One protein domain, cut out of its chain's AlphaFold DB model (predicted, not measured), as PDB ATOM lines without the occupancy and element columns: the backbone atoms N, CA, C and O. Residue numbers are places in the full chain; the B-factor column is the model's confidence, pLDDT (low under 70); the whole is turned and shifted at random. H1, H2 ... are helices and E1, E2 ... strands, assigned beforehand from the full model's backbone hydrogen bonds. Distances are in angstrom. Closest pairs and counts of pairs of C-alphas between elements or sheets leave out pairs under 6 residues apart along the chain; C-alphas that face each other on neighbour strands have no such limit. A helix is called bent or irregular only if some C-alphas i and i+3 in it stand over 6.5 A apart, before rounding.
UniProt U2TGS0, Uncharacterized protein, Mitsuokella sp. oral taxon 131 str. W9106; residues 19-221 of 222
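This is residues 19 to 221 of the 222 residues of an uncharacterized protein of Mitsuokella sp. oral taxon 131 str. W9106 (UniProt U2TGS0). A long, loose run of helices stretches from a small two-strand hairpin, E1 and E2, at one end to a bundle of three helices, H6, H7 and H8, at the other, where the long H11 packs on H8 and its last residues run out beyond it. Between these ends the bent H4 packs with its arm H4b on H1, H3 and H9, and the kinked H5 packs on H1, H6 and H11. Residues 70 to 75, in the link from E2 to H4 and at its first residue, stick out. The printed part has 203 residues with eleven named helices and two named strands, in the order H1 H2 H3 E1 E2 H4 H5 H6 H7 H8 H9 H10 H11; the sheet E1 - E2 is antiparallel and the class is mostly helix. The whole is loose, with a radius of gyration of the C-alphas of 20.7 A and spans of 78 by 42 by 25 A.

Start at H1, residues 19 to 31; H2, residues 41 to 45, is close but not clearly touching it, the closest C-alphas being those of Phe 30 and Phe 45, 5.6 A. H3, residues 47 to 51, only just touches H1, with 3 pairs of C-alphas within 8 A, the closest being Phe 31 and Tyr 47, 5.5 A; H2 and H3 touch only at the corner, and only just, with 3 pairs, closest at Ala 44 and Leu 50, 5.9 A. Next find the hairpin of E1, residues 56 to 58, and E2, residues 64 to 66, where N 57 and O 65 are 2.7 A apart, within hydrogen-bond range. H4, residues 75 to 101, was assigned as one helix by its hydrogen bonds but is bent, with C-alphas 84 and 87 7.2 A apart; its arms H4a, residues 75 to 84, and H4b, residues 87 to 101, stand at a steep tilt of 42 degrees. With residues 95 to 99 alone H4b touches H1, opposite ways at a shallow tilt of 18 degrees, closest at C-alphas Ser 23 and Ile 99, 5.8 A; it touches H3 at Leu 51 and Cys 88, 6.3 A. H5, residues 104 to 120, has a kink of 55 degrees near residue 114 and is only just irregular, with C-alphas 111 and 114 6.8 A apart; it touches H1 about perpendicular, at 81 degrees, closest at Gly 20 and Gly 104, 4.1 A. H6, residues 126 to 135, touches H5 at Gln 109 and Gly 127, 5.3 A. H6, H7, residues 137 to 149, and H8, residues 155 to 166, form an up and down bundle, each running against the one before: the hairpin H6 and H7 has a shallow tilt of 18 degrees, closest at Ser 133 and Gly 140, 3.8 A, and the hairpin H7 and H8 one of 1 degree, closest at Met 144 and Arg 158, 7.1 A. H9, residues 171 to 177, touches H6 at Leu 134 and Thr 171, 5.1 A, and H4b at Val 89 and Gly 177, 5.5 A; H10, residues 180 to 183, and H9 meet only through their link. H11, residues 191 to 218, touches H8 opposite ways at a shallow tilt of 31 degrees, closest at Phe 164 and Ala 205, 4.8 A, and H5 at Leu 120 and Asn 206, 6.2 A. Each O i to N i+4 pair is within range in H1, H3, H4a, H4b, H7, H8, H9 and H11; the counts are 9 of 13 in H5, 5 of 6 in H6 and 0 of 1 in H2, which has 2 of 2 O i to N i+3 pairs, and H10 is too short for such a pair.

Find C-alpha 19 at (9.054, -22.142, 32.199); H1 runs 18.2 A from there. H4a is 14.3 A long and H4b 21.0 A, ending at C-alpha 101 at (9.513, -25.946, 42.150). H5 is 21.8 A, H6 14.7 A, H7 18.3 A and H8 16.1 A; the shorter H2, H3, E1, E2, H9 and H10 are passed over here. H11, the longest, runs 41.1 A to C-alpha 218 at (-21.631, 3.987, 58.868).

The two C-alphas farthest apart, Glu 60 and Lys 221, are 78.9 A apart. The printed part has no cut and no long link. The mean pLDDT of the printed part is 79.7; residues 59 to 65, 70 to 72, 114, 181, 184 to 186 and 215 to 221 are under 70.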
ATOM      1  N   TYR A  19       9.327 -20.762  31.796       89.88
ATOM      2  CA  TYR A  19       9.054 -22.142  32.199       89.88
ATOM      3  C   TYR A  19       8.025 -22.242  33.334       89.88
ATOM      4  O   TYR A  19       7.361 -23.267  33.451       89.88
ATOM      5  N   GLY A  20       7.830 -21.178  34.125       87.25
ATOM      6  CA  GLY A  20       6.753 -21.114  35.116       87.25
ATOM      7  C   GLY A  20       5.372 -21.069  34.463       87.25
ATOM      8  O   GLY A  20       4.445 -21.740  34.900       87.25
ATOM      9  N   TYR A  21       5.223 -20.341  33.356       87.75
ATOM     10  CA  TYR A  21       3.962 -20.333  32.609       87.75
ATOM     11  C   TYR A  21       3.725 -21.661  31.889       87.75
ATOM     12  O   TYR A  21       2.598 -22.151  31.854       87.75
ATOM     13  N   ALA A  22       4.788 -22.267  31.353       91.50
ATOM     14  CA  ALA A  22       4.702 -23.575  30.712       91.50
ATOM     15  C   ALA A  22       4.301 -24.681  31.706       91.50
ATOM     16  O   ALA A  22       3.433 -25.492  31.391       91.50
ATOM     17  N   SER A  23       4.875 -24.691  32.915       91.69
ATOM     18  CA  SER A  23       4.523 -25.667  33.957       91.69
ATOM     19  C   SER A  23       3.095 -25.476  34.474       91.69
ATOM     20  O   SER A  23       2.393 -26.461  34.694       91.69
ATOM     21  N   LEU A  24       2.626 -24.229  34.590       88.44
ATOM     22  CA  LEU A  24       1.233 -23.930  34.923       88.44
ATOM     23  C   LEU A  24       0.264 -24.441  33.847       88.44
ATOM     24  O   LEU A  24      -0.745 -25.064  34.173       88.44
ATOM     25  N   LEU A  25       0.569 -24.207  32.569       90.19
ATOM     26  CA  LEU A  25      -0.249 -24.707  31.463       90.19
ATOM     27  C   LEU A  25      -0.295 -26.239  31.455       90.19
ATOM     28  O   LEU A  25      -1.369 -26.821  31.315       90.19
ATOM     29  N   PHE A  26       0.856 -26.886  31.655       91.12
ATOM     30  CA  PHE A  26       0.936 -28.336  31.787       91.12
ATOM     31  C   PHE A  26       0.037 -28.847  32.915       91.12
ATOM     32  O   PHE A  26      -0.752 -29.756  32.687       91.12
ATOM     33  N   ALA A  27       0.093 -28.226  34.095       88.06
ATOM     34  CA  ALA A  27      -0.737 -28.592  35.240       88.06
ATOM     35  C   ALA A  27      -2.234 -28.565  34.915       88.06
ATOM     36  O   ALA A  27      -2.962 -29.510  35.220       88.06
ATOM     37  N   ILE A  28      -2.686 -27.479  34.278       87.06
ATOM     38  CA  ILE A  28      -4.088 -27.294  33.895       87.06
ATOM     39  C   ILE A  28      -4.518 -28.417  32.955       87.06
ATOM     40  O   ILE A  28      -5.541 -29.050  33.194       87.06
ATOM     41  N   LEU A  29      -3.730 -28.691  31.914       88.31
ATOM     42  CA  LEU A  29      -4.049 -29.734  30.945       88.31
ATOM     43  C   LEU A  29      -4.017 -31.131  31.580       88.31
ATOM     44  O   LEU A  29      -4.936 -31.917  31.360       88.31
ATOM     45  N   PHE A  30      -3.028 -31.403  32.429       88.44
ATOM     46  CA  PHE A  30      -2.824 -32.690  33.087       88.44
ATOM     47  C   PHE A  30      -3.986 -33.094  34.001       88.44
ATOM     48  O   PHE A  30      -4.461 -34.227  33.945       88.44
ATOM     49  N   PHE A  31      -4.487 -32.158  34.814       84.69
ATOM     50  CA  PHE A  31      -5.613 -32.400  35.724       84.69
ATOM     51  C   PHE A  31      -6.995 -32.175  35.084       84.69
ATOM     52  O   PHE A  31      -8.012 -32.445  35.723       84.69
ATOM     53  N   SER A  32      -7.064 -31.677  33.843       82.31
ATOM     54  CA  SER A  32      -8.339 -31.324  33.197       82.31
ATOM     55  C   SER A  32      -9.215 -32.519  32.814       82.31
ATOM     56  O   SER A  32     -10.427 -32.354  32.678       82.31
ATOM     57  N   GLY A  33      -8.629 -33.700  32.595       77.06
ATOM     58  CA  GLY A  33      -9.336 -34.849  32.021       77.06
ATOM     59  C   GLY A  33      -9.550 -34.766  30.501       77.06
ATOM     60  O   GLY A  33     -10.184 -35.647  29.924       77.06
ATOM     61  N   LEU A  34      -9.055 -33.715  29.826       82.44
ATOM     62  CA  LEU A  34      -9.228 -33.535  28.376       82.44
ATOM     63  C   LEU A  34      -8.524 -34.634  27.573       82.44
ATOM     64  O   LEU A  34      -9.043 -35.095  26.555       82.44
ATOM     65  N   PHE A  35      -7.353 -35.065  28.037       82.50
ATOM     66  CA  PHE A  35      -6.534 -36.050  27.341       82.50
ATOM     67  C   PHE A  35      -6.980 -37.496  27.594       82.50
ATOM     68  O   PHE A  35      -6.642 -38.361  26.791       82.50
ATOM     69  N   ALA A  36      -7.824 -37.754  28.603       77.44
ATOM     70  CA  ALA A  36      -8.398 -39.076  28.875       77.44
ATOM     71  C   ALA A  36      -9.188 -39.664  27.691       77.44
ATOM     72  O   ALA A  36      -9.283 -40.880  27.536       77.44
ATOM     73  N   THR A  37      -9.781 -38.804  26.858       71.88
ATOM     74  CA  THR A  37     -10.642 -39.215  25.733       71.88
ATOM     75  C   THR A  37      -9.922 -39.246  24.383       71.88
ATOM     76  O   THR A  37     -10.459 -39.785  23.414       71.88
ATOM     77  N   MET A  38      -8.704 -38.703  24.293       79.88
ATOM     78  CA  MET A  38      -7.920 -38.681  23.053       79.88
ATOM     79  C   MET A  38      -7.267 -40.040  22.815       79.88
ATOM     80  O   MET A  38      -6.817 -40.645  23.768       79.88
ATOM     81  N   GLN A  39      -7.169 -40.549  21.584       74.75
ATOM     82  CA  GLN A  39      -6.472 -41.820  21.318       74.75
ATOM     83  C   GLN A  39      -4.966 -41.600  21.085       74.75
ATOM     84  O   GLN A  39      -4.578 -40.687  20.358       74.75
ATOM     85  N   GLY A  40      -4.113 -42.453  21.669       81.62
ATOM     86  CA  GLY A  40      -2.661 -42.469  21.437       81.62
ATOM     87  C   GLY A  40      -1.812 -42.027  22.638       81.62
ATOM     88  O   GLY A  40      -2.282 -41.968  23.769       81.62
ATOM     89  N   TRP A  41      -0.536 -41.713  22.389       85.25
ATOM     90  CA  TRP A  41       0.460 -41.381  23.425       85.25
ATOM     91  C   TRP A  41       0.124 -40.128  24.247       85.25
ATOM     92  O   TRP A  41       0.620 -39.976  25.359       85.25
ATOM     93  N   LEU A  42      -0.748 -39.253  23.735       85.19
ATOM     94  CA  LEU A  42      -1.204 -38.055  24.444       85.19
ATOM     95  C   LEU A  42      -1.999 -38.379  25.719       85.19
ATOM     96  O   LEU A  42      -1.986 -37.576  26.647       85.19
ATOM     97  N   GLN A  43      -2.609 -39.569  25.812       84.50
ATOM     98  CA  GLN A  43      -3.258 -40.036  27.043       84.50
ATOM     99  C   GLN A  43      -2.280 -40.127  28.221       84.50
ATOM    100  O   GLN A  43      -2.684 -39.987  29.369       84.50
ATOM    101  N   ALA A  44      -0.982 -40.319  27.964       85.75
ATOM    102  CA  ALA A  44       0.026 -40.367  29.019       85.75
ATOM    103  C   ALA A  44       0.212 -39.017  29.736       85.75
ATOM    104  O   ALA A  44       0.861 -38.976  30.773       85.75
ATOM    105  N   PHE A  45      -0.342 -37.919  29.215       88.00
ATOM    106  CA  PHE A  45      -0.362 -36.620  29.893       88.00
ATOM    107  C   PHE A  45      -1.681 -36.340  30.611       88.00
ATOM    108  O   PHE A  45      -1.900 -35.219  31.056       88.00
ATOM    109  N   ASP A  46      -2.560 -37.331  30.720       87.62
ATOM    110  CA  ASP A  46      -3.791 -37.242  31.487       87.62
ATOM    111  C   ASP A  46      -3.612 -37.872  32.872       87.62
ATOM    112  O   ASP A  46      -3.180 -39.022  32.995       87.62
ATOM    113  N   TYR A  47      -3.996 -37.141  33.918       86.44
ATOM    114  CA  TYR A  47      -3.914 -37.632  35.290       86.44
ATOM    115  C   TYR A  47      -4.700 -38.932  35.506       86.44
ATOM    116  O   TYR A  47      -4.182 -39.871  36.111       86.44
ATOM    117  N   THR A  48      -5.940 -39.008  35.015       80.56
ATOM    118  CA  THR A  48      -6.816 -40.170  35.224       80.56
ATOM    119  C   THR A  48      -6.300 -41.393  34.470       80.56
ATOM    120  O   THR A  48      -6.373 -42.512  34.977       80.56
ATOM    121  N   THR A  49      -5.722 -41.186  33.288       85.00
ATOM    122  CA  THR A  49      -5.121 -42.260  32.490       85.00
ATOM    123  C   THR A  49      -3.839 -42.789  33.136       85.00
ATOM    124  O   THR A  49      -3.689 -44.004  33.264       85.00
ATOM    125  N   LEU A  50      -2.939 -41.910  33.594       85.19
ATOM    126  CA  LEU A  50      -1.714 -42.311  34.299       85.19
ATOM    127  C   LEU A  50      -1.986 -42.986  35.641       85.19
ATOM    128  O   LEU A  50      -1.266 -43.910  36.016       85.19
ATOM    129  N   LEU A  51      -3.012 -42.532  36.361       81.81
ATOM    130  CA  LEU A  51      -3.456 -43.172  37.594       81.81
ATOM    131  C   LEU A  51      -3.874 -44.630  37.347       81.81
ATOM    132  O   LEU A  51      -3.660 -45.501  38.193       81.81
ATOM    133  N   GLY A  52      -4.451 -44.896  36.174       77.88
ATOM    134  CA  GLY A  52      -4.900 -46.217  35.771       77.88
ATOM    135  C   GLY A  52      -6.056 -46.736  36.629       77.88
ATOM    136  O   GLY A  52      -6.752 -45.998  37.324       77.88
ATOM    137  N   LYS A  53      -6.278 -48.050  36.569       76.00
ATOM    138  CA  LYS A  53      -7.342 -48.741  37.314       76.00
ATOM    139  C   LYS A  53      -6.764 -49.485  38.516       76.00
ATOM    140  O   LYS A  53      -6.904 -50.701  38.631       76.00
ATOM    141  N   TYR A  54      -6.061 -48.764  39.390       73.25
ATOM    142  CA  TYR A  54      -5.529 -49.367  40.609       73.25
ATOM    143  C   TYR A  54      -6.659 -50.004  41.420       73.25
ATOM    144  O   TYR A  54      -7.724 -49.423  41.615       73.25
ATOM    145  N   GLY A  55      -6.421 -51.224  41.883       71.75
ATOM    146  CA  GLY A  55      -7.386 -51.942  42.688       71.75
ATOM    147  C   GLY A  55      -8.270 -52.926  41.942       71.75
ATOM    148  O   GLY A  55      -9.022 -53.615  42.614       71.75
ATOM    149  N   THR A  56      -8.194 -53.044  40.614       76.56
ATOM    150  CA  THR A  56      -8.934 -54.082  39.877       76.56
ATOM    151  C   THR A  56      -8.275 -55.452  40.012       76.56
ATOM    152  O   THR A  56      -7.074 -55.595  39.790       76.56
ATOM    153  N   VAL A  57      -9.081 -56.463  40.314       77.25
ATOM    154  CA  VAL A  57      -8.702 -57.864  40.497       77.25
ATOM    155  C   VAL A  57      -9.536 -58.710  39.547       77.25
ATOM    156  O   VAL A  57     -10.727 -58.459  39.356       77.25
ATOM    157  N   ALA A  58      -8.926 -59.725  38.945       72.88
ATOM    158  CA  ALA A  58      -9.681 -60.719  38.198       72.88
ATOM    159  C   ALA A  58     -10.487 -61.593  39.175       72.88
ATOM    160  O   ALA A  58      -9.924 -62.134  40.127       72.88
ATOM    161  N   SER A  59     -11.795 -61.731  38.951       69.12
ATOM    162  CA  SER A  59     -12.604 -62.761  39.613       69.12
ATOM    163  C   SER A  59     -12.501 -64.083  38.855       69.12
ATOM    164  O   SER A  59     -12.412 -64.081  37.627       69.12
ATOM    165  N   GLU A  60     -12.626 -65.207  39.564       65.31
ATOM    166  CA  GLU A  60     -12.783 -66.548  38.969       65.31
ATOM    167  C   GLU A  60     -13.960 -66.632  37.978       65.31
ATOM    168  O   GLU A  60     -13.953 -67.456  37.072       65.31
ATOM    169  N   SER A  61     -14.951 -65.744  38.106       66.94
ATOM    170  CA  SER A  61     -16.120 -65.654  37.216       66.94
ATOM    171  C   SER A  61     -15.915 -64.764  35.977       66.94
ATOM    172  O   SER A  61     -16.856 -64.531  35.223       66.94
ATOM    173  N   GLY A  62     -14.709 -64.226  35.758       60.16
ATOM    174  CA  GLY A  62     -14.400 -63.334  34.631       60.16
ATOM    175  C   GLY A  62     -14.898 -61.890  34.791       60.16
ATOM    176  O   GLY A  62     -14.533 -61.025  33.997       60.16
ATOM    177  N   ALA A  63     -15.679 -61.589  35.833       62.22
ATOM    178  CA  ALA A  63     -16.048 -60.221  36.187       62.22
ATOM    179  C   ALA A  63     -14.896 -59.528  36.937       62.22
ATOM    180  O   ALA A  63     -14.399 -60.045  37.933       62.22
ATOM    181  N   ALA A  64     -14.464 -58.345  36.495       60.38
ATOM    182  CA  ALA A  64     -13.480 -57.565  37.244       60.38
ATOM    183  C   ALA A  64     -14.074 -57.146  38.603       60.38
ATOM    184  O   ALA A  64     -15.078 -56.436  38.658       60.38
ATOM    185  N   THR A  65     -13.468 -57.591  39.702       68.44
ATOM    186  CA  THR A  65     -13.765 -57.117  41.061       68.44
ATOM    187  C   THR A  65     -12.715 -56.090  41.477       68.44
ATOM    188  O   THR A  65     -11.724 -55.883  40.782       68.44
ATOM    189  N   THR A  66     -12.921 -55.389  42.590       74.94
ATOM    190  CA  THR A  66     -11.906 -54.486  43.159       74.94
ATOM    191  C   THR A  66     -11.363 -55.042  44.474       74.94
ATOM    192  O   THR A  66     -12.098 -55.758  45.148       74.94
ATOM    193  N   PHE A  67     -10.150 -54.674  44.914       76.44
ATOM    194  CA  PHE A  67      -9.619 -55.070  46.235       76.44
ATOM    195  C   PHE A  67     -10.525 -54.614  47.396       76.44
ATOM    196  O   PHE A  67     -10.508 -55.231  48.454       76.44
ATOM    197  N   ILE A  68     -11.371 -53.593  47.186       74.56
ATOM    198  CA  ILE A  68     -12.423 -53.157  48.127       74.56
ATOM    199  C   ILE A  68     -13.486 -54.258  48.362       74.56
ATOM    200  O   ILE A  68     -14.160 -54.260  49.392       74.56
ATOM    201  N   GLY A  69     -13.614 -55.221  47.442       70.25
ATOM    202  CA  GLY A  69     -14.638 -56.263  47.449       70.25
ATOM    203  C   GLY A  69     -16.026 -55.747  47.057       70.25
ATOM    204  O   GLY A  69     -16.230 -54.558  46.824       70.25
ATOM    205  N   GLN A  70     -16.998 -56.657  46.971       67.81
ATOM    206  CA  GLN A  70     -18.412 -56.327  46.771       67.81
ATOM    207  C   GLN A  70     -19.187 -56.624  48.065       67.81
ATOM    208  O   GLN A  70     -18.911 -57.618  48.732       67.81
ATOM    209  N   SER A  71     -20.173 -55.787  48.413       65.19
ATOM    210  CA  SER A  71     -21.181 -56.000  49.481       65.19
ATOM    211  C   SER A  71     -20.747 -56.009  50.963       65.19
ATOM    212  O   SER A  71     -21.592 -56.214  51.830       65.19
ATOM    213  N   GLY A  72     -19.485 -55.738  51.310       64.88
ATOM    214  CA  GLY A  72     -19.092 -55.533  52.715       64.88
ATOM    215  C   GLY A  72     -19.281 -54.079  53.140       64.88
ATOM    216  O   GLY A  72     -18.790 -53.218  52.433       64.88
ATOM    217  N   THR A  73     -19.927 -53.787  54.273       70.38
ATOM    218  CA  THR A  73     -20.003 -52.431  54.862       70.38
ATOM    219  C   THR A  73     -19.405 -52.442  56.268       70.38
ATOM    220  O   THR A  73     -19.901 -53.154  57.139       70.38
ATOM    221  N   GLY A  74     -18.329 -51.685  56.509       78.12
ATOM    222  CA  GLY A  74     -17.695 -51.596  57.832       78.12
ATOM    223  C   GLY A  74     -16.246 -51.095  57.808       78.12
ATOM    224  O   GLY A  74     -15.705 -50.763  56.755       78.12
ATOM    225  N   ALA A  75     -15.587 -51.077  58.972       79.56
ATOM    226  CA  ALA A  75     -14.237 -50.515  59.139       79.56
ATOM    227  C   ALA A  75     -13.174 -51.142  58.213       79.56
ATOM    228  O   ALA A  75     -12.301 -50.440  57.710       79.56
ATOM    229  N   ARG A  76     -13.265 -52.450  57.935       77.25
ATOM    230  CA  ARG A  76     -12.342 -53.150  57.021       77.25
ATOM    231  C   ARG A  76     -12.470 -52.667  55.578       77.25
ATOM    232  O   ARG A  76     -11.457 -52.475  54.916       77.25
ATOM    233  N   GLN A  77     -13.698 -52.433  55.114       77.81
ATOM    234  CA  GLN A  77     -13.937 -51.874  53.785       77.81
ATOM    235  C   GLN A  77     -13.374 -50.454  53.706       77.81
ATOM    236  O   GLN A  77     -12.636 -50.154  52.776       77.81
ATOM    237  N   GLY A  78     -13.651 -49.611  54.708       75.69
ATOM    238  CA  GLY A  78     -13.111 -48.250  54.781       75.69
ATOM    239  C   GLY A  78     -11.577 -48.206  54.801       75.69
ATOM    240  O   GLY A  78     -10.978 -47.351  54.157       75.69
ATOM    241  N   PHE A  79     -10.929 -49.161  55.473       81.81
ATOM    242  CA  PHE A  79      -9.469 -49.265  55.500       81.81
ATOM    243  C   PHE A  79      -8.875 -49.608  54.124       81.81
ATOM    244  O   PHE A  79      -7.973 -48.920  53.648       81.81
ATOM    245  N   ILE A  80      -9.404 -50.636  53.450       82.38
ATOM    246  CA  ILE A  80      -8.943 -51.018  52.105       82.38
ATOM    247  C   ILE A  80      -9.281 -49.936  51.075       82.38
ATOM    248  O   ILE A  80      -8.487 -49.654  50.179       82.38
ATOM    249  N   PHE A  81     -10.427 -49.283  51.244       77.94
ATOM    250  CA  PHE A  81     -10.797 -48.110  50.478       77.94
ATOM    251  C   PHE A  81      -9.756 -46.997  50.616       77.94
ATOM    252  O   PHE A  81      -9.242 -46.534  49.605       77.94
ATOM    253  N   GLY A  82      -9.357 -46.642  51.838       78.19
ATOM    254  CA  GLY A  82      -8.292 -45.667  52.084       78.19
ATOM    255  C   GLY A  82      -6.980 -46.015  51.371       78.19
ATOM    256  O   GLY A  82      -6.396 -45.169  50.698       78.19
ATOM    257  N   LEU A  83      -6.553 -47.281  51.439       81.69
ATOM    258  CA  LEU A  83      -5.351 -47.753  50.734       81.69
ATOM    259  C   LEU A  83      -5.470 -47.661  49.207       81.69
ATOM    260  O   LEU A  83      -4.463 -47.455  48.532       81.69
ATOM    261  N   SER A  84      -6.681 -47.780  48.657       77.69
ATOM    262  CA  SER A  84      -6.913 -47.625  47.215       77.69
ATOM    263  C   SER A  84      -6.649 -46.204  46.704       77.69
ATOM    264  O   SER A  84      -6.327 -46.021  45.533       77.69
ATOM    265  N   LEU A  85      -6.716 -45.207  47.587       77.88
ATOM    266  CA  LEU A  85      -6.561 -43.789  47.254       77.88
ATOM    267  C   LEU A  85      -5.114 -43.310  47.321       77.88
ATOM    268  O   LEU A  85      -4.777 -42.307  46.695       77.88
ATOM    269  N   ALA A  86      -4.251 -43.994  48.073       82.38
ATOM    270  CA  ALA A  86      -2.885 -43.534  48.315       82.38
ATOM    271  C   ALA A  86      -2.112 -43.204  47.016       82.38
ATOM    272  O   ALA A  86      -1.556 -42.108  46.939       82.38
ATOM    273  N   PRO A  87      -2.139 -44.035  45.950       83.50
ATOM    274  CA  PRO A  87      -1.453 -43.707  44.695       83.50
ATOM    275  C   PRO A  87      -2.007 -42.448  44.010       83.50
ATOM    276  O   PRO A  87      -1.243 -41.640  43.484       83.50
ATOM    277  N   CYS A  88      -3.330 -42.255  44.068       80.31
ATOM    278  CA  CYS A  88      -4.041 -41.092  43.530       80.31
ATOM    279  C   CYS A  88      -3.527 -39.800  44.180       80.31
ATOM    280  O   CYS A  88      -3.075 -38.880  43.491       80.31
ATOM    281  N   VAL A  89      -3.535 -39.772  45.513       80.88
ATOM    282  CA  VAL A  89      -3.094 -38.632  46.329       80.88
ATOM    283  C   VAL A  89      -1.612 -38.339  46.097       80.88
ATOM    284  O   VAL A  89      -1.239 -37.197  45.834       80.88
ATOM    285  N   MET A  90      -0.763 -39.372  46.171       86.56
ATOM    286  CA  MET A  90       0.692 -39.230  46.055       86.56
ATOM    287  C   MET A  90       1.102 -38.683  44.688       86.56
ATOM    288  O   MET A  90       1.933 -37.778  44.624       86.56
ATOM    289  N   LEU A  91       0.496 -39.179  43.604       87.12
ATOM    290  CA  LEU A  91       0.764 -38.672  42.259       87.12
ATOM    291  C   LEU A  91       0.331 -37.208  42.119       87.12
ATOM    292  O   LEU A  91       1.093 -36.390  41.608       87.12
ATOM    293  N   ALA A  92      -0.870 -36.861  42.591       84.81
ATOM    294  CA  ALA A  92      -1.382 -35.500  42.465       84.81
ATOM    295  C   ALA A  92      -0.526 -34.491  43.245       84.81
ATOM    296  O   ALA A  92      -0.118 -33.473  42.687       84.81
ATOM    297  N   LEU A  93      -0.201 -34.796  44.506       86.25
ATOM    298  CA  LEU A  93       0.657 -33.945  45.335       86.25
ATOM    299  C   LEU A  93       2.086 -33.859  44.786       86.25
ATOM    300  O   LEU A  93       2.660 -32.775  44.779       86.25
ATOM    301  N   GLY A  94       2.638 -34.959  44.265       88.44
ATOM    302  CA  GLY A  94       3.960 -34.957  43.635       88.44
ATOM    303  C   GLY A  94       4.032 -34.035  42.416       88.44
ATOM    304  O   GLY A  94       4.968 -33.249  42.288       88.44
ATOM    305  N   ILE A  95       3.017 -34.065  41.546       88.88
ATOM    306  CA  ILE A  95       2.936 -33.160  40.390       88.88
ATOM    307  C   ILE A  95       2.790 -31.702  40.841       88.88
ATOM    308  O   ILE A  95       3.488 -30.833  40.316       88.88
ATOM    309  N   VAL A  96       1.937 -31.430  41.836       85.31
ATOM    310  CA  VAL A  96       1.785 -30.089  42.424       85.31
ATOM    311  C   VAL A  96       3.122 -29.565  42.956       85.31
ATOM    312  O   VAL A  96       3.468 -28.419  42.681       85.31
ATOM    313  N   GLU A  97       3.910 -30.395  43.639       86.31
ATOM    314  CA  GLU A  97       5.227 -30.010  44.160       86.31
ATOM    315  C   GLU A  97       6.229 -29.693  43.038       86.31
ATOM    316  O   GLU A  97       6.933 -28.683  43.088       86.31
ATOM    317  N   VAL A  98       6.242 -30.486  41.961       90.06
ATOM    318  CA  VAL A  98       7.071 -30.205  40.775       90.06
ATOM    319  C   VAL A  98       6.698 -28.859  40.148       90.06
ATOM    320  O   VAL A  98       7.579 -28.062  39.821       90.06
ATOM    321  N   ILE A  99       5.405 -28.561  40.006       87.38
ATOM    322  CA  ILE A  99       4.933 -27.277  39.463       87.38
ATOM    323  C   ILE A  99       5.355 -26.115  40.370       87.38
ATOM    324  O   ILE A  99       5.781 -25.069  39.870       87.38
ATOM    325  N   THR A 100       5.278 -26.295  41.691       82.06
ATOM    326  CA  THR A 100       5.756 -25.320  42.680       82.06
ATOM    327  C   THR A 100       7.243 -25.032  42.487       82.06
ATOM    328  O   THR A 100       7.627 -23.869  42.333       82.06
ATOM    329  N   HIS A 101       8.075 -26.075  42.397       85.75
ATOM    330  CA  HIS A 101       9.513 -25.946  42.150       85.75
ATOM    331  C   HIS A 101       9.835 -25.262  40.817       85.75
ATOM    332  O   HIS A 101      10.747 -24.436  40.746       85.75
ATOM    333  N   LEU A 102       9.054 -25.535  39.767       86.81
ATOM    334  CA  LEU A 102       9.176 -24.888  38.457       86.81
ATOM    335  C   LEU A 102       8.598 -23.463  38.419       86.81
ATOM    336  O   LEU A 102       8.436 -22.896  37.341       86.81
ATOM    337  N   GLN A 103       8.295 -22.862  39.573       83.88
ATOM    338  CA  GLN A 103       7.731 -21.515  39.705       83.88
ATOM    339  C   GLN A 103       6.360 -21.339  39.028       83.88
ATOM    340  O   GLN A 103       5.932 -20.208  38.786       83.88
ATOM    341  N   GLY A 104       5.635 -22.429  38.762       81.38
ATOM    342  CA  GLY A 104       4.301 -22.374  38.163       81.38
ATOM    343  C   GLY A 104       3.291 -21.645  39.046       81.38
ATOM    344  O   GLY A 104       2.469 -20.877  38.553       81.38
ATOM    345  N   LEU A 105       3.428 -21.770  40.369       75.88
ATOM    346  CA  LEU A 105       2.613 -21.011  41.321       75.88
ATOM    347  C   LEU A 105       2.910 -19.505  41.305       75.88
ATOM    348  O   LEU A 105       1.990 -18.702  41.442       75.88
ATOM    349  N   ARG A 106       4.163 -19.093  41.055       76.31
ATOM    350  CA  ARG A 106       4.505 -17.671  40.853       76.31
ATOM    351  C   ARG A 106       3.954 -17.142  39.527       76.31
ATOM    352  O   ARG A 106       3.524 -15.993  39.451       76.31
ATOM    353  N   ALA A 107       3.916 -17.971  38.484       81.94
ATOM    354  CA  ALA A 107       3.240 -17.620  37.234       81.94
ATOM    355  C   ALA A 107       1.732 -17.432  37.448       81.94
ATOM    356  O   ALA A 107       1.171 -16.426  37.010       81.94
ATOM    357  N   ALA A 108       1.104 -18.341  38.200       77.38
ATOM    358  CA  ALA A 108      -0.301 -18.233  38.581       77.38
ATOM    359  C   ALA A 108      -0.565 -16.962  39.398       77.38
ATOM    360  O   ALA A 108      -1.522 -16.250  39.104       77.38
ATOM    361  N   GLN A 109       0.318 -16.617  40.345       75.94
ATOM    362  CA  GLN A 109       0.256 -15.351  41.081       75.94
ATOM    363  C   GLN A 109       0.226 -14.179  40.112       75.94
ATOM    364  O   GLN A 109      -0.715 -13.398  40.153       75.94
ATOM    365  N   LYS A 110       1.214 -14.060  39.220       78.62
ATOM    366  CA  LYS A 110       1.311 -12.918  38.304       78.62
ATOM    367  C   LYS A 110       0.092 -12.801  37.380       78.62
ATOM    368  O   LYS A 110      -0.331 -11.685  37.091       78.62
ATOM    369  N   MET A 111      -0.495 -13.924  36.959       76.44
ATOM    370  CA  MET A 111      -1.753 -13.932  36.200       76.44
ATOM    371  C   MET A 111      -2.966 -13.532  37.048       76.44
ATOM    372  O   MET A 111      -3.865 -12.860  36.547       76.44
ATOM    373  N   LEU A 112      -2.994 -13.907  38.328       72.75
ATOM    374  CA  LEU A 112      -4.083 -13.584  39.250       72.75
ATOM    375  C   LEU A 112      -3.982 -12.159  39.815       72.75
ATOM    376  O   LEU A 112      -5.012 -11.538  40.030       72.75
ATOM    377  N   THR A 113      -2.792 -11.586  39.998       72.62
ATOM    378  CA  THR A 113      -2.546 -10.221  40.507       72.62
ATOM    379  C   THR A 113      -3.461  -9.141  39.894       72.62
ATOM    380  O   THR A 113      -4.086  -8.409  40.668       72.62
ATOM    381  N   PRO A 114      -3.617  -9.019  38.556       69.38
ATOM    382  CA  PRO A 114      -4.530  -8.034  37.963       69.38
ATOM    383  C   PRO A 114      -6.016  -8.352  38.200       69.38
ATOM    384  O   PRO A 114      -6.852  -7.453  38.153       69.38
ATOM    385  N   LEU A 115      -6.348  -9.613  38.484       70.69
ATOM    386  CA  LEU A 115      -7.702 -10.111  38.729       70.69
ATOM    387  C   LEU A 115      -8.110  -9.996  40.214       70.69
ATOM    388  O   LEU A 115      -9.277  -9.767  40.530       70.69
ATOM    389  N   LEU A 116      -7.153 -10.112  41.139       71.06
ATOM    390  CA  LEU A 116      -7.394 -10.100  42.587       71.06
ATOM    391  C   LEU A 116      -7.897  -8.741  43.085       71.06
ATOM    392  O   LEU A 116      -8.781  -8.685  43.941       71.06
ATOM    393  N   ARG A 117      -7.402  -7.635  42.519       76.31
ATOM    394  CA  ARG A 117      -7.833  -6.285  42.914       76.31
ATOM    395  C   ARG A 117      -9.306  -5.996  42.578       76.31
ATOM    396  O   ARG A 117     -10.024  -5.557  43.477       76.31
ATOM    397  N   PRO A 118      -9.811  -6.255  41.357       73.62
ATOM    398  CA  PRO A 118     -11.233  -6.088  41.074       73.62
ATOM    399  C   PRO A 118     -12.103  -7.125  41.798       73.62
ATOM    400  O   PRO A 118     -13.134  -6.743  42.353       73.62
ATOM    401  N   LEU A 119     -11.689  -8.398  41.864       77.94
ATOM    402  CA  LEU A 119     -12.536  -9.468  42.409       77.94
ATOM    403  C   LEU A 119     -12.578  -9.534  43.933       77.94
ATOM    404  O   LEU A 119     -13.644  -9.782  44.480       77.94
ATOM    405  N   LEU A 120     -11.457  -9.333  44.624       80.12
ATOM    406  CA  LEU A 120     -11.371  -9.458  46.085       80.12
ATOM    407  C   LEU A 120     -11.101  -8.120  46.775       80.12
ATOM    408  O   LEU A 120     -11.414  -7.971  47.948       80.12
ATOM    409  N   GLY A 121     -10.570  -7.121  46.069       77.56
ATOM    410  CA  GLY A 121     -10.214  -5.840  46.685       77.56
ATOM    411  C   GLY A 121      -8.945  -5.900  47.535       77.56
ATOM    412  O   GLY A 121      -8.767  -5.037  48.382       77.56
ATOM    413  N   ILE A 122      -8.086  -6.900  47.311       83.56
ATOM    414  CA  ILE A 122      -6.802  -7.103  48.000       83.56
ATOM    415  C   ILE A 122      -5.657  -6.731  47.033       83.56
ATOM    416  O   ILE A 122      -5.808  -6.926  45.817       83.56
ATOM    417  N   PRO A 123      -4.516  -6.192  47.507       79.19
ATOM    418  CA  PRO A 123      -3.368  -5.909  46.656       79.19
ATOM    419  C   PRO A 123      -2.779  -7.202  46.087       79.19
ATOM    420  O   PRO A 123      -2.701  -8.228  46.757       79.19
ATOM    421  N   GLY A 124      -2.310  -7.145  44.840       73.31
ATOM    422  CA  GLY A 124      -1.762  -8.313  44.147       73.31
ATOM    423  C   GLY A 124      -0.494  -8.904  44.781       73.31
ATOM    424  O   GLY A 124      -0.192 -10.068  44.540       73.31
ATOM    425  N   ILE A 125       0.194  -8.152  45.650       73.88
ATOM    426  CA  ILE A 125       1.313  -8.652  46.469       73.88
ATOM    427  C   ILE A 125       0.879  -9.779  47.417       73.88
ATOM    428  O   ILE A 125       1.628 -10.714  47.677       73.88
ATOM    429  N   ALA A 126      -0.386  -9.756  47.846       81.62
ATOM    430  CA  ALA A 126      -0.983 -10.813  48.646       81.62
ATOM    431  C   ALA A 126      -1.326 -12.061  47.817       81.62
ATOM    432  O   ALA A 126      -1.713 -13.084  48.374       81.62
ATOM    433  N   GLY A 127      -1.187 -12.011  46.487       78.81
ATOM    434  CA  GLY A 127      -1.484 -13.135  45.604       78.81
ATOM    435  C   GLY A 127      -0.625 -14.364  45.898       78.81
ATOM    436  O   GLY A 127      -1.140 -15.478  45.847       78.81
ATOM    437  N   LEU A 128       0.651 -14.179  46.265       74.62
ATOM    438  CA  LEU A 128       1.520 -15.301  46.635       74.62
ATOM    439  C   LEU A 128       1.053 -15.950  47.936       74.62
ATOM    440  O   LEU A 128       0.920 -17.169  48.002       74.62
ATOM    441  N   ALA A 129       0.750 -15.123  48.939       82.81
ATOM    442  CA  ALA A 129       0.199 -15.579  50.208       82.81
ATOM    443  C   ALA A 129      -1.113 -16.339  49.989       82.81
ATOM    444  O   ALA A 129      -1.350 -17.360  50.626       82.81
ATOM    445  N   LEU A 130      -1.957 -15.862  49.069       82.31
ATOM    446  CA  LEU A 130      -3.248 -16.473  48.766       82.31
ATOM    447  C   LEU A 130      -3.058 -17.840  48.119       82.31
ATOM    448  O   LEU A 130      -3.718 -18.791  48.512       82.31
ATOM    449  N   ILE A 131      -2.125 -17.972  47.175       79.44
ATOM    450  CA  ILE A 131      -1.815 -19.265  46.556       79.44
ATOM    451  C   ILE A 131      -1.188 -20.227  47.563       79.44
ATOM    452  O   ILE A 131      -1.542 -21.404  47.582       79.44
ATOM    453  N   SER A 132      -0.303 -19.729  48.426       80.44
ATOM    454  CA  SER A 132       0.273 -20.528  49.506       80.44
ATOM    455  C   SER A 132      -0.808 -21.030  50.467       80.44
ATOM    456  O   SER A 132      -0.798 -22.209  50.815       80.44
ATOM    457  N   SER A 133      -1.805 -20.196  50.793       85.38
ATOM    458  CA  SER A 133      -2.941 -20.584  51.641       85.38
ATOM    459  C   SER A 133      -3.758 -21.733  51.034       85.38
ATOM    460  O   SER A 133      -4.212 -22.625  51.747       85.38
ATOM    461  N   LEU A 134      -3.875 -21.800  49.701       85.50
ATOM    462  CA  LEU A 134      -4.552 -22.911  49.017       85.50
ATOM    463  C   LEU A 134      -3.855 -24.261  49.214       85.50
ATOM    464  O   LEU A 134      -4.500 -25.295  49.048       85.50
ATOM    465  N   GLN A 135      -2.564 -24.271  49.542       80.81
ATOM    466  CA  GLN A 135      -1.797 -25.490  49.799       80.81
ATOM    467  C   GLN A 135      -1.605 -25.747  51.293       80.81
ATOM    468  O   GLN A 135      -1.666 -26.891  51.735       80.81
ATOM    469  N   SER A 136      -1.392 -24.700  52.079       83.56
ATOM    470  CA  SER A 136      -1.155 -24.800  53.511       83.56
ATOM    471  C   SER A 136      -1.779 -23.614  54.225       83.56
ATOM    472  O   SER A 136      -1.380 -22.466  54.023       83.56
ATOM    473  N   THR A 137      -2.723 -23.924  55.107       86.06
ATOM    474  CA  THR A 137      -3.386 -22.943  55.963       86.06
ATOM    475  C   THR A 137      -2.388 -22.163  56.810       86.06
ATOM    476  O   THR A 137      -2.420 -20.934  56.870       86.06
ATOM    477  N   ASP A 138      -1.435 -22.874  57.413       84.38
ATOM    478  CA  ASP A 138      -0.440 -22.270  58.296       84.38
ATOM    479  C   ASP A 138       0.492 -21.328  57.529       84.38
ATOM    480  O   ASP A 138       0.740 -20.203  57.967       84.38
ATOM    481  N   ALA A 139       0.964 -21.747  56.350       81.88
ATOM    482  CA  ALA A 139       1.810 -20.906  55.509       81.88
ATOM    483  C   ALA A 139       1.065 -19.639  55.056       81.88
ATOM    484  O   ALA A 139       1.616 -18.540  55.136       81.88
ATOM    485  N   GLY A 140      -0.206 -19.773  54.662       85.00
ATOM    486  CA  GLY A 140      -1.065 -18.649  54.298       85.00
ATOM    487  C   GLY A 140      -1.275 -17.651  55.439       85.00
ATOM    488  O   GLY A 140      -1.203 -16.439  55.224       85.00
ATOM    489  N   ALA A 141      -1.497 -18.133  56.664       86.06
ATOM    490  CA  ALA A 141      -1.664 -17.290  57.846       86.06
ATOM    491  C   ALA A 141      -0.367 -16.560  58.242       86.06
ATOM    492  O   ALA A 141      -0.406 -15.362  58.533       86.06
ATOM    493  N   ILE A 142       0.783 -17.249  58.204       86.88
ATOM    494  CA  ILE A 142       2.104 -16.652  58.474       86.88
ATOM    495  C   ILE A 142       2.396 -15.543  57.461       86.88
ATOM    496  O   ILE A 142       2.720 -14.420  57.843       86.88
ATOM    497  N   MET A 143       2.203 -15.834  56.176       87.00
ATOM    498  CA  MET A 143       2.413 -14.881  55.091       87.00
ATOM    499  C   MET A 143       1.464 -13.678  55.165       87.00
ATOM    500  O   MET A 143       1.875 -12.541  54.947       87.00
ATOM    501  N   MET A 144       0.193 -13.902  55.511       88.75
ATOM    502  CA  MET A 144      -0.778 -12.822  55.721       88.75
ATOM    503  C   MET A 144      -0.373 -11.918  56.891       88.75
ATOM    504  O   MET A 144      -0.510 -10.697  56.802       88.75
ATOM    505  N   ARG A 145       0.139 -12.502  57.981       86.38
ATOM    506  CA  ARG A 145       0.667 -11.738  59.112       86.38
ATOM    507  C   ARG A 145       1.876 -10.902  58.696       86.38
ATOM    508  O   ARG A 145       1.885  -9.716  58.986       86.38
ATOM    509  N   GLU A 146       2.837 -11.477  57.983       86.88
ATOM    510  CA  GLU A 146       4.028 -10.752  57.520       86.88
ATOM    511  C   GLU A 146       3.670  -9.576  56.598       86.88
ATOM    512  O   GLU A 146       4.193  -8.473  56.757       86.88
ATOM    513  N   LEU A 147       2.708  -9.765  55.689       85.69
ATOM    514  CA  LEU A 147       2.179  -8.688  54.844       85.69
ATOM    515  C   LEU A 147       1.505  -7.573  55.652       85.69
ATOM    516  O   LEU A 147       1.527  -6.415  55.236       85.69
ATOM    517  N   ARG A 148       0.899  -7.898  56.800       86.19
ATOM    518  CA  ARG A 148       0.335  -6.889  57.702       86.19
ATOM    519  C   ARG A 148       1.425  -6.174  58.496       86.19
ATOM    520  O   ARG A 148       1.388  -4.953  58.576       86.19
ATOM    521  N   ASP A 149       2.385  -6.921  59.037       87.81
ATOM    522  CA  ASP A 149       3.484  -6.400  59.861       87.81
ATOM    523  C   ASP A 149       4.419  -5.478  59.047       87.81
ATOM    524  O   ASP A 149       5.040  -4.572  59.599       87.81
ATOM    525  N   THR A 150       4.483  -5.665  57.725       83.56
ATOM    526  CA  THR A 150       5.232  -4.820  56.772       83.56
ATOM    527  C   THR A 150       4.401  -3.686  56.151       83.56
ATOM    528  O   THR A 150       4.867  -3.029  55.221       83.56
ATOM    529  N   ASP A 151       3.172  -3.458  56.633       82.69
ATOM    530  CA  ASP A 151       2.210  -2.469  56.113       82.69
ATOM    531  C   ASP A 151       1.890  -2.607  54.604       82.69
ATOM    532  O   ASP A 151       1.373  -1.693  53.958       82.69
ATOM    533  N   MET A 152       2.132  -3.790  54.029       80.50
ATOM    534  CA  MET A 152       1.771  -4.129  52.644       80.50
ATOM    535  C   MET A 152       0.291  -4.513  52.491       80.50
ATOM    536  O   MET A 152      -0.222  -4.578  51.371       80.50
ATOM    537  N   LEU A 153      -0.394  -4.771  53.611       84.00
ATOM    538  CA  LEU A 153      -1.820  -5.064  53.700       84.00
ATOM    539  C   LEU A 153      -2.484  -4.129  54.713       84.00
ATOM    540  O   LEU A 153      -2.035  -4.033  55.853       84.00
ATOM    541  N   THR A 154      -3.600  -3.503  54.349       86.06
ATOM    542  CA  THR A 154      -4.440  -2.770  55.314       86.06
ATOM    543  C   THR A 154      -5.249  -3.731  56.194       86.06
ATOM    544  O   THR A 154      -5.487  -4.880  55.820       86.06
ATOM    545  N   ASP A 155      -5.764  -3.268  57.341       84.62
ATOM    546  CA  ASP A 155      -6.649  -4.090  58.191       84.62
ATOM    547  C   ASP A 155      -7.903  -4.571  57.450       84.62
ATOM    548  O   ASP A 155      -8.357  -5.699  57.642       84.62
ATOM    549  N   ARG A 156      -8.448  -3.741  56.552       84.12
ATOM    550  CA  ARG A 156      -9.612  -4.109  55.735       84.12
ATOM    551  C   ARG A 156      -9.271  -5.243  54.774       84.12
ATOM    552  O   ARG A 156     -10.017  -6.213  54.682       84.12
ATOM    553  N   GLU A 157      -8.142  -5.138  54.082       87.06
ATOM    554  CA  GLU A 157      -7.667  -6.168  53.151       87.06
ATOM    555  C   GLU A 157      -7.296  -7.457  53.890       87.06
ATOM    556  O   GLU A 157      -7.607  -8.543  53.406       87.06
ATOM    557  N   ARG A 158      -6.729  -7.347  55.098       87.38
ATOM    558  CA  ARG A 158      -6.449  -8.479  55.991       87.38
ATOM    559  C   ARG A 158      -7.711  -9.238  56.371       87.38
ATOM    560  O   ARG A 158      -7.708 -10.463  56.337       87.38
ATOM    561  N   LEU A 159      -8.794  -8.539  56.706       88.06
ATOM    562  CA  LEU A 159     -10.071  -9.176  57.041       88.06
ATOM    563  C   LEU A 159     -10.699  -9.886  55.835       88.06
ATOM    564  O   LEU A 159     -11.212 -10.992  55.979       88.06
ATOM    565  N   ILE A 160     -10.617  -9.294  54.641       87.62
ATOM    566  CA  ILE A 160     -11.077  -9.950  53.406       87.62
ATOM    567  C   ILE A 160     -10.213 -11.184  53.104       87.62
ATOM    568  O   ILE A 160     -10.744 -12.236  52.749       87.62
ATOM    569  N   PHE A 161      -8.893 -11.088  53.296       87.81
ATOM    570  CA  PHE A 161      -7.983 -12.225  53.160       87.81
ATOM    571  C   PHE A 161      -8.343 -13.336  54.155       87.81
ATOM    572  O   PHE A 161      -8.477 -14.496  53.772       87.81
ATOM    573  N   ALA A 162      -8.547 -12.993  55.425       88.06
ATOM    574  CA  ALA A 162      -8.930 -13.947  56.458       88.06
ATOM    575  C   ALA A 162     -10.262 -14.637  56.125       88.06
ATOM    576  O   ALA A 162     -10.385 -15.843  56.308       88.06
ATOM    577  N   ALA A 163     -11.231 -13.912  55.559       88.12
ATOM    578  CA  ALA A 163     -12.493 -14.485  55.092       88.12
ATOM    579  C   ALA A 163     -12.302 -15.483  53.936       88.12
ATOM    580  O   ALA A 163     -12.960 -16.527  53.891       88.12
ATOM    581  N   PHE A 164     -11.375 -15.187  53.019       87.56
ATOM    582  CA  PHE A 164     -10.990 -16.103  51.946       87.56
ATOM    583  C   PHE A 164     -10.339 -17.385  52.491       87.56
ATOM    584  O   PHE A 164     -10.665 -18.477  52.015       87.56
ATOM    585  N   GLN A 165      -9.454 -17.270  53.490       86.12
ATOM    586  CA  GLN A 165      -8.861 -18.426  54.178       86.12
ATOM    587  C   GLN A 165      -9.951 -19.233  54.904       86.12
ATOM    588  O   GLN A 165     -10.133 -20.414  54.627       86.12
ATOM    589  N   PHE A 166     -10.777 -18.589  55.734       81.62
ATOM    590  CA  PHE A 166     -11.795 -19.256  56.555       81.62
ATOM    591  C   PHE A 166     -12.821 -20.063  55.743       81.62
ATOM    592  O   PHE A 166     -13.279 -21.112  56.185       81.62
ATOM    593  N   SER A 167     -13.163 -19.601  54.535       76.50
ATOM    594  CA  SER A 167     -14.186 -20.241  53.695       76.50
ATOM    595  C   SER A 167     -13.751 -21.578  53.073       76.50
ATOM    596  O   SER A 167     -14.614 -22.278  52.554       76.50
ATOM    597  N   ALA A 168     -12.449 -21.914  53.099       70.75
ATOM    598  CA  ALA A 168     -11.868 -23.248  52.857       70.75
ATOM    599  C   ALA A 168     -10.348 -23.117  52.659       70.75
ATOM    600  O   ALA A 168      -9.922 -22.933  51.522       70.75
ATOM    601  N   ASP A 169      -9.509 -23.194  53.691       74.25
ATOM    602  CA  ASP A 169      -8.049 -23.084  53.514       74.25
ATOM    603  C   ASP A 169      -7.365 -24.438  53.300       74.25
ATOM    604  O   ASP A 169      -7.962 -25.484  53.561       74.25
ATOM    605  N   GLY A 170      -6.158 -24.435  52.724       81.38
ATOM    606  CA  GLY A 170      -5.486 -25.670  52.310       81.38
ATOM    607  C   GLY A 170      -6.319 -26.477  51.309       81.38
ATOM    608  O   GLY A 170      -6.307 -27.705  51.329       81.38
ATOM    609  N   THR A 171      -7.117 -25.806  50.467       82.62
ATOM    610  CA  THR A 171      -8.111 -26.458  49.603       82.62
ATOM    611  C   THR A 171      -7.497 -27.531  48.715       82.62
ATOM    612  O   THR A 171      -8.085 -28.592  48.561       82.62
ATOM    613  N   ILE A 172      -6.329 -27.271  48.130       81.12
ATOM    614  CA  ILE A 172      -5.687 -28.176  47.173       81.12
ATOM    615  C   ILE A 172      -5.214 -29.433  47.898       81.12
ATOM    616  O   ILE A 172      -5.526 -30.543  47.471       81.12
ATOM    617  N   THR A 173      -4.507 -29.273  49.016       79.81
ATOM    618  CA  THR A 173      -3.980 -30.401  49.791       79.81
ATOM    619  C   THR A 173      -5.088 -31.189  50.474       79.81
ATOM    620  O   THR A 173      -5.044 -32.414  50.465       79.81
ATOM    621  N   ASN A 174      -6.129 -30.532  50.988       81.88
ATOM    622  CA  ASN A 174      -7.265 -31.222  51.594       81.88
ATOM    623  C   ASN A 174      -8.151 -31.924  50.551       81.88
ATOM    624  O   ASN A 174      -8.591 -33.052  50.772       81.88
ATOM    625  N   TYR A 175      -8.391 -31.294  49.395       84.75
ATOM    626  CA  TYR A 175      -9.169 -31.894  48.308       84.75
ATOM    627  C   TYR A 175      -8.449 -33.098  47.702       84.75
ATOM    628  O   TYR A 175      -9.045 -34.164  47.573       84.75
ATOM    629  N   LEU A 176      -7.162 -32.959  47.379       80.38
ATOM    630  CA  LEU A 176      -6.371 -34.053  46.816       80.38
ATOM    631  C   LEU A 176      -5.972 -35.095  47.861       80.38
ATOM    632  O   LEU A 176      -5.768 -36.238  47.488       80.38
ATOM    633  N   GLY A 177      -5.869 -34.721  49.137       77.25
ATOM    634  CA  GLY A 177      -5.597 -35.618  50.258       77.25
ATOM    635  C   GLY A 177      -6.851 -36.358  50.707       77.25
ATOM    636  O   GLY A 177      -7.100 -37.486  50.289       77.25
ATOM    637  N   THR A 178      -7.660 -35.717  51.550       71.81
ATOM    638  CA  THR A 178      -8.872 -36.303  52.144       71.81
ATOM    639  C   THR A 178      -9.993 -36.484  51.119       71.81
ATOM    640  O   THR A 178     -10.691 -37.496  51.136       71.81
ATOM    641  N   GLY A 179     -10.166 -35.523  50.206       73.75
ATOM    642  CA  GLY A 179     -11.228 -35.549  49.195       73.75
ATOM    643  C   GLY A 179     -11.056 -36.642  48.136       73.75
ATOM    644  O   GLY A 179     -12.049 -37.045  47.530       73.75
ATOM    645  N   SER A 180      -9.846 -37.194  47.978       73.00
ATOM    646  CA  SER A 180      -9.578 -38.324  47.077       73.00
ATOM    647  C   SER A 180     -10.480 -39.526  47.354       73.00
ATOM    648  O   SER A 180     -10.927 -40.197  46.426       73.00
ATOM    649  N   ALA A 181     -10.855 -39.713  48.623       69.88
ATOM    650  CA  ALA A 181     -11.804 -40.714  49.095       69.88
ATOM    651  C   ALA A 181     -13.194 -40.598  48.480       69.88
ATOM    652  O   ALA A 181     -14.003 -41.504  48.595       69.88
ATOM    653  N   LEU A 182     -13.504 -39.497  47.818       72.44
ATOM    654  CA  LEU A 182     -14.783 -39.317  47.157       72.44
ATOM    655  C   LEU A 182     -14.646 -39.423  45.635       72.44
ATOM    656  O   LEU A 182     -15.654 -39.602  44.959       72.44
ATOM    657  N   PHE A 183     -13.426 -39.401  45.081       72.25
ATOM    658  CA  PHE A 183     -13.204 -39.317  43.631       72.25
ATOM    659  C   PHE A 183     -13.717 -40.544  42.883       72.25
ATOM    660  O   PHE A 183     -14.321 -40.411  41.827       72.25
ATOM    661  N   VAL A 184     -13.556 -41.738  43.451       61.91
ATOM    662  CA  VAL A 184     -14.071 -42.990  42.864       61.91
ATOM    663  C   VAL A 184     -15.601 -43.084  42.838       61.91
ATOM    664  O   VAL A 184     -16.147 -43.896  42.099       61.91
ATOM    665  N   MET A 185     -16.295 -42.272  43.639       63.69
ATOM    666  CA  MET A 185     -17.759 -42.191  43.656       63.69
ATOM    667  C   MET A 185     -18.275 -40.981  42.861       63.69
ATOM    668  O   MET A 185     -19.485 -40.805  42.718       63.69
ATOM    669  N   MET A 186     -17.378 -40.130  42.351       67.62
ATOM    670  CA  MET A 186     -17.743 -38.938  41.599       67.62
ATOM    671  C   MET A 186     -17.954 -39.251  40.117       67.62
ATOM    672  O   MET A 186     -17.069 -39.755  39.435       67.62
ATOM    673  N   ASN A 187     -19.106 -38.830  39.594       70.56
ATOM    674  CA  ASN A 187     -19.426 -38.895  38.163       70.56
ATOM    675  C   ASN A 187     -18.975 -37.652  37.376       70.56
ATOM    676  O   ASN A 187     -19.291 -37.518  36.196       70.56
ATOM    677  N   VAL A 188     -18.293 -36.705  38.026       76.19
ATOM    678  CA  VAL A 188     -17.859 -35.437  37.425       76.19
ATOM    679  C   VAL A 188     -16.333 -35.342  37.429       76.19
ATOM    680  O   VAL A 188     -15.705 -35.923  38.316       76.19
ATOM    681  N   PRO A 189     -15.725 -34.599  36.484       78.44
ATOM    682  CA  PRO A 189     -14.278 -34.409  36.453       78.44
ATOM    683  C   PRO A 189     -13.733 -33.910  37.794       78.44
ATOM    684  O   PRO A 189     -14.360 -33.077  38.452       78.44
ATOM    685  N   ILE A 190     -12.534 -34.366  38.164       77.38
ATOM    686  CA  ILE A 190     -11.868 -34.037  39.441       77.38
ATOM    687  C   ILE A 190     -11.703 -32.516  39.615       77.38
ATOM    688  O   ILE A 190     -11.749 -31.989  40.720       77.38
ATOM    689  N   LEU A 191     -11.589 -31.764  38.519       79.94
ATOM    690  CA  LEU A 191     -11.484 -30.308  38.576       79.94
ATOM    691  C   LEU A 191     -12.800 -29.612  38.986       79.94
ATOM    692  O   LEU A 191     -12.764 -28.502  39.513       79.94
ATOM    693  N   MET A 192     -13.966 -30.236  38.781       82.56
ATOM    694  CA  MET A 192     -15.263 -29.572  38.972       82.56
ATOM    695  C   MET A 192     -15.547 -29.181  40.428       82.56
ATOM    696  O   MET A 192     -15.865 -28.014  40.663       82.56
ATOM    697  N   PRO A 193     -15.413 -30.063  41.438       84.75
ATOM    698  CA  PRO A 193     -15.611 -29.640  42.823       84.75
ATOM    699  C   PRO A 193     -14.564 -28.630  43.282       84.75
ATOM    700  O   PRO A 193     -14.894 -27.728  44.047       84.75
ATOM    701  N   LEU A 194     -13.327 -28.732  42.782       83.50
ATOM    702  CA  LEU A 194     -12.284 -27.749  43.058       83.50
ATOM    703  C   LEU A 194     -12.737 -26.348  42.607       83.50
ATOM    704  O   LEU A 194     -12.657 -25.401  43.387       83.50
ATOM    705  N   ILE A 195     -13.295 -26.228  41.393       85.00
ATOM    706  CA  ILE A 195     -13.883 -24.978  40.878       85.00
ATOM    707  C   ILE A 195     -14.996 -24.475  41.800       85.00
ATOM    708  O   ILE A 195     -15.017 -23.293  42.137       85.00
ATOM    709  N   VAL A 196     -15.903 -25.355  42.238       87.12
ATOM    710  CA  VAL A 196     -16.994 -24.979  43.152       87.12
ATOM    711  C   VAL A 196     -16.436 -24.402  44.453       87.12
ATOM    712  O   VAL A 196     -16.861 -23.323  44.867       87.12
ATOM    713  N   ILE A 197     -15.444 -25.056  45.066       87.56
ATOM    714  CA  ILE A 197     -14.816 -24.549  46.293       87.56
ATOM    715  C   ILE A 197     -14.175 -23.179  46.041       87.56
ATOM    716  O   ILE A 197     -14.374 -22.255  46.829       87.56
ATOM    717  N   PHE A 198     -13.467 -23.008  44.920       84.69
ATOM    718  CA  PHE A 198     -12.902 -21.712  44.549       84.69
ATOM    719  C   PHE A 198     -13.971 -20.625  44.436       84.69
ATOM    720  O   PHE A 198     -13.801 -19.558  45.026       84.69
ATOM    721  N   VAL A 199     -15.088 -20.891  43.754       87.19
ATOM    722  CA  VAL A 199     -16.207 -19.943  43.639       87.19
ATOM    723  C   VAL A 199     -16.712 -19.535  45.021       87.19
ATOM    724  O   VAL A 199     -16.812 -18.340  45.301       87.19
ATOM    725  N   PHE A 200     -16.962 -20.492  45.918       86.44
ATOM    726  CA  PHE A 200     -17.427 -20.184  47.273       86.44
ATOM    727  C   PHE A 200     -16.412 -19.378  48.092       86.44
ATOM    728  O   PHE A 200     -16.818 -18.492  48.843       86.44
ATOM    729  N   LYS A 201     -15.105 -19.590  47.902       88.44
ATOM    730  CA  LYS A 201     -14.072 -18.756  48.539       88.44
ATOM    731  C   LYS A 201     -14.145 -17.302  48.071       88.44
ATOM    732  O   LYS A 201     -14.079 -16.389  48.896       88.44
ATOM    733  N   PHE A 202     -14.333 -17.073  46.768       85.50
ATOM    734  CA  PHE A 202     -14.545 -15.720  46.239       85.50
ATOM    735  C   PHE A 202     -15.844 -15.101  46.757       85.50
ATOM    736  O   PHE A 202     -15.858 -13.910  47.071       85.50
ATOM    737  N   VAL A 203     -16.919 -15.883  46.886       87.56
ATOM    738  CA  VAL A 203     -18.187 -15.415  47.464       87.56
ATOM    739  C   VAL A 203     -17.993 -15.001  48.923       87.56
ATOM    740  O   VAL A 203     -18.318 -13.868  49.267       87.56
ATOM    741  N   GLY A 204     -17.405 -15.857  49.765       85.25
ATOM    742  CA  GLY A 204     -17.183 -15.572  51.187       85.25
ATOM    743  C   GLY A 204     -16.351 -14.309  51.421       85.25
ATOM    744  O   GLY A 204     -16.726 -13.439  52.208       85.25
ATOM    745  N   ALA A 205     -15.271 -14.142  50.658       86.94
ATOM    746  CA  ALA A 205     -14.449 -12.940  50.721       86.94
ATOM    747  C   ALA A 205     -15.206 -11.679  50.258       86.94
ATOM    748  O   ALA A 205     -15.101 -10.621  50.883       86.94
ATOM    749  N   ASN A 206     -16.024 -11.781  49.205       86.75
ATOM    750  CA  ASN A 206     -16.829 -10.657  48.727       86.75
ATOM    751  C   ASN A 206     -17.975 -10.280  49.672       86.75
ATOM    752  O   ASN A 206     -18.296  -9.096  49.778       86.75
ATOM    753  N   LEU A 207     -18.553 -11.232  50.408       86.69
ATOM    754  CA  LEU A 207     -19.533 -10.931  51.454       86.69
ATOM    755  C   LEU A 207     -18.919 -10.042  52.541       86.69
ATOM    756  O   LEU A 207     -19.499  -9.014  52.892       86.69
ATOM    757  N   ILE A 208     -17.710 -10.370  53.007       86.81
ATOM    758  CA  ILE A 208     -16.983  -9.539  53.977       86.81
ATOM    759  C   ILE A 208     -16.571  -8.198  53.372       86.81
ATOM    760  O   ILE A 208     -16.680  -7.168  54.034       86.81
ATOM    761  N   ARG A 209     -16.180  -8.160  52.097       84.56
ATOM    762  CA  ARG A 209     -15.904  -6.899  51.395       84.56
ATOM    763  C   ARG A 209     -17.124  -5.969  51.380       84.56
ATOM    764  O   ARG A 209     -16.978  -4.778  51.657       84.56
ATOM    765  N   ILE A 210     -18.314  -6.494  51.080       84.94
ATOM    766  CA  ILE A 210     -19.576  -5.734  51.084       84.94
ATOM    767  C   ILE A 210     -19.930  -5.290  52.506       84.94
ATOM    768  O   ILE A 210     -20.254  -4.121  52.715       84.94
ATOM    769  N   TYR A 211     -19.813  -6.194  53.481       85.75
ATOM    770  CA  TYR A 211     -20.031  -5.898  54.896       85.75
ATOM    771  C   TYR A 211     -19.142  -4.737  55.359       85.75
ATOM    772  O   TYR A 211     -19.638  -3.711  55.814       85.75
ATOM    773  N   LEU A 212     -17.828  -4.829  55.144       83.56
ATOM    774  CA  LEU A 212     -16.884  -3.779  55.526       83.56
ATOM    775  C   LEU A 212     -17.156  -2.467  54.787       83.56
ATOM    776  O   LEU A 212     -16.984  -1.396  55.360       83.56
ATOM    777  N   LYS A 213     -17.581  -2.505  53.518       81.12
ATOM    778  CA  LYS A 213     -17.969  -1.281  52.805       81.12
ATOM    779  C   LYS A 213     -19.127  -0.573  53.516       81.12
ATOM    780  O   LYS A 213     -19.037   0.628  53.734       81.12
ATOM    781  N   ARG A 214     -20.150  -1.319  53.934       76.69
ATOM    782  CA  ARG A 214     -21.342  -0.777  54.596       76.69
ATOM    783  C   ARG A 214     -21.061  -0.262  56.012       76.69
ATOM    784  O   ARG A 214     -21.394   0.876  56.315       76.69
ATOM    785  N   TYR A 215     -20.383  -1.046  56.847       69.06
ATOM    786  CA  TYR A 215     -20.152  -0.680  58.250       69.06
ATOM    787  C   TYR A 215     -19.037   0.355  58.448       69.06
ATOM    788  O   TYR A 215     -19.115   1.172  59.360       69.06
ATOM    789  N   THR A 216     -18.009   0.387  57.591       63.06
ATOM    790  CA  THR A 216     -17.000   1.458  57.672       63.06
ATOM    791  C   THR A 216     -17.520   2.788  57.107       63.06
ATOM    792  O   THR A 216     -17.028   3.836  57.508       63.06
ATOM    793  N   GLU A 217     -18.521   2.779  56.217       53.50
ATOM    794  CA  GLU A 217     -19.242   4.003  55.823       53.50
ATOM    795  C   GLU A 217     -20.174   4.509  56.938       53.50
ATOM    796  O   GLU A 217     -20.281   5.718  57.129       53.50
ATOM    797  N   GLU A 218     -20.816   3.616  57.698       47.81
ATOM    798  CA  GLU A 218     -21.631   3.987  58.868       47.81
ATOM    799  C   GLU A 218     -20.779   4.583  60.003       47.81
ATOM    800  O   GLU A 218     -21.178   5.577  60.602       47.81
ATOM    801  N   ALA A 219     -19.564   4.071  60.229       46.97
ATOM    802  CA  ALA A 219     -18.619   4.610  61.216       46.97
ATOM    803  C   ALA A 219     -18.008   5.981  60.846       46.97
ATOM    804  O   ALA A 219     -17.406   6.624  61.697       46.97
ATOM    805  N   LEU A 220     -18.137   6.425  59.589       43.75
ATOM    806  CA  LEU A 220     -17.723   7.760  59.127       43.75
ATOM    807  C   LEU A 220     -18.882   8.774  59.122       43.75
ATOM    808  O   LEU A 220     -18.662   9.948  58.832       43.75
ATOM    809  N   LYS A 221     -20.116   8.324  59.386       41.41
ATOM    810  CA  LYS A 221     -21.334   9.152  59.396       41.41
ATOM    811  C   LYS A 221     -21.884   9.444  60.799       41.41
ATOM    812  O   LYS A 221     -22.884  10.154  60.888       41.41
TER     813      LYS A 221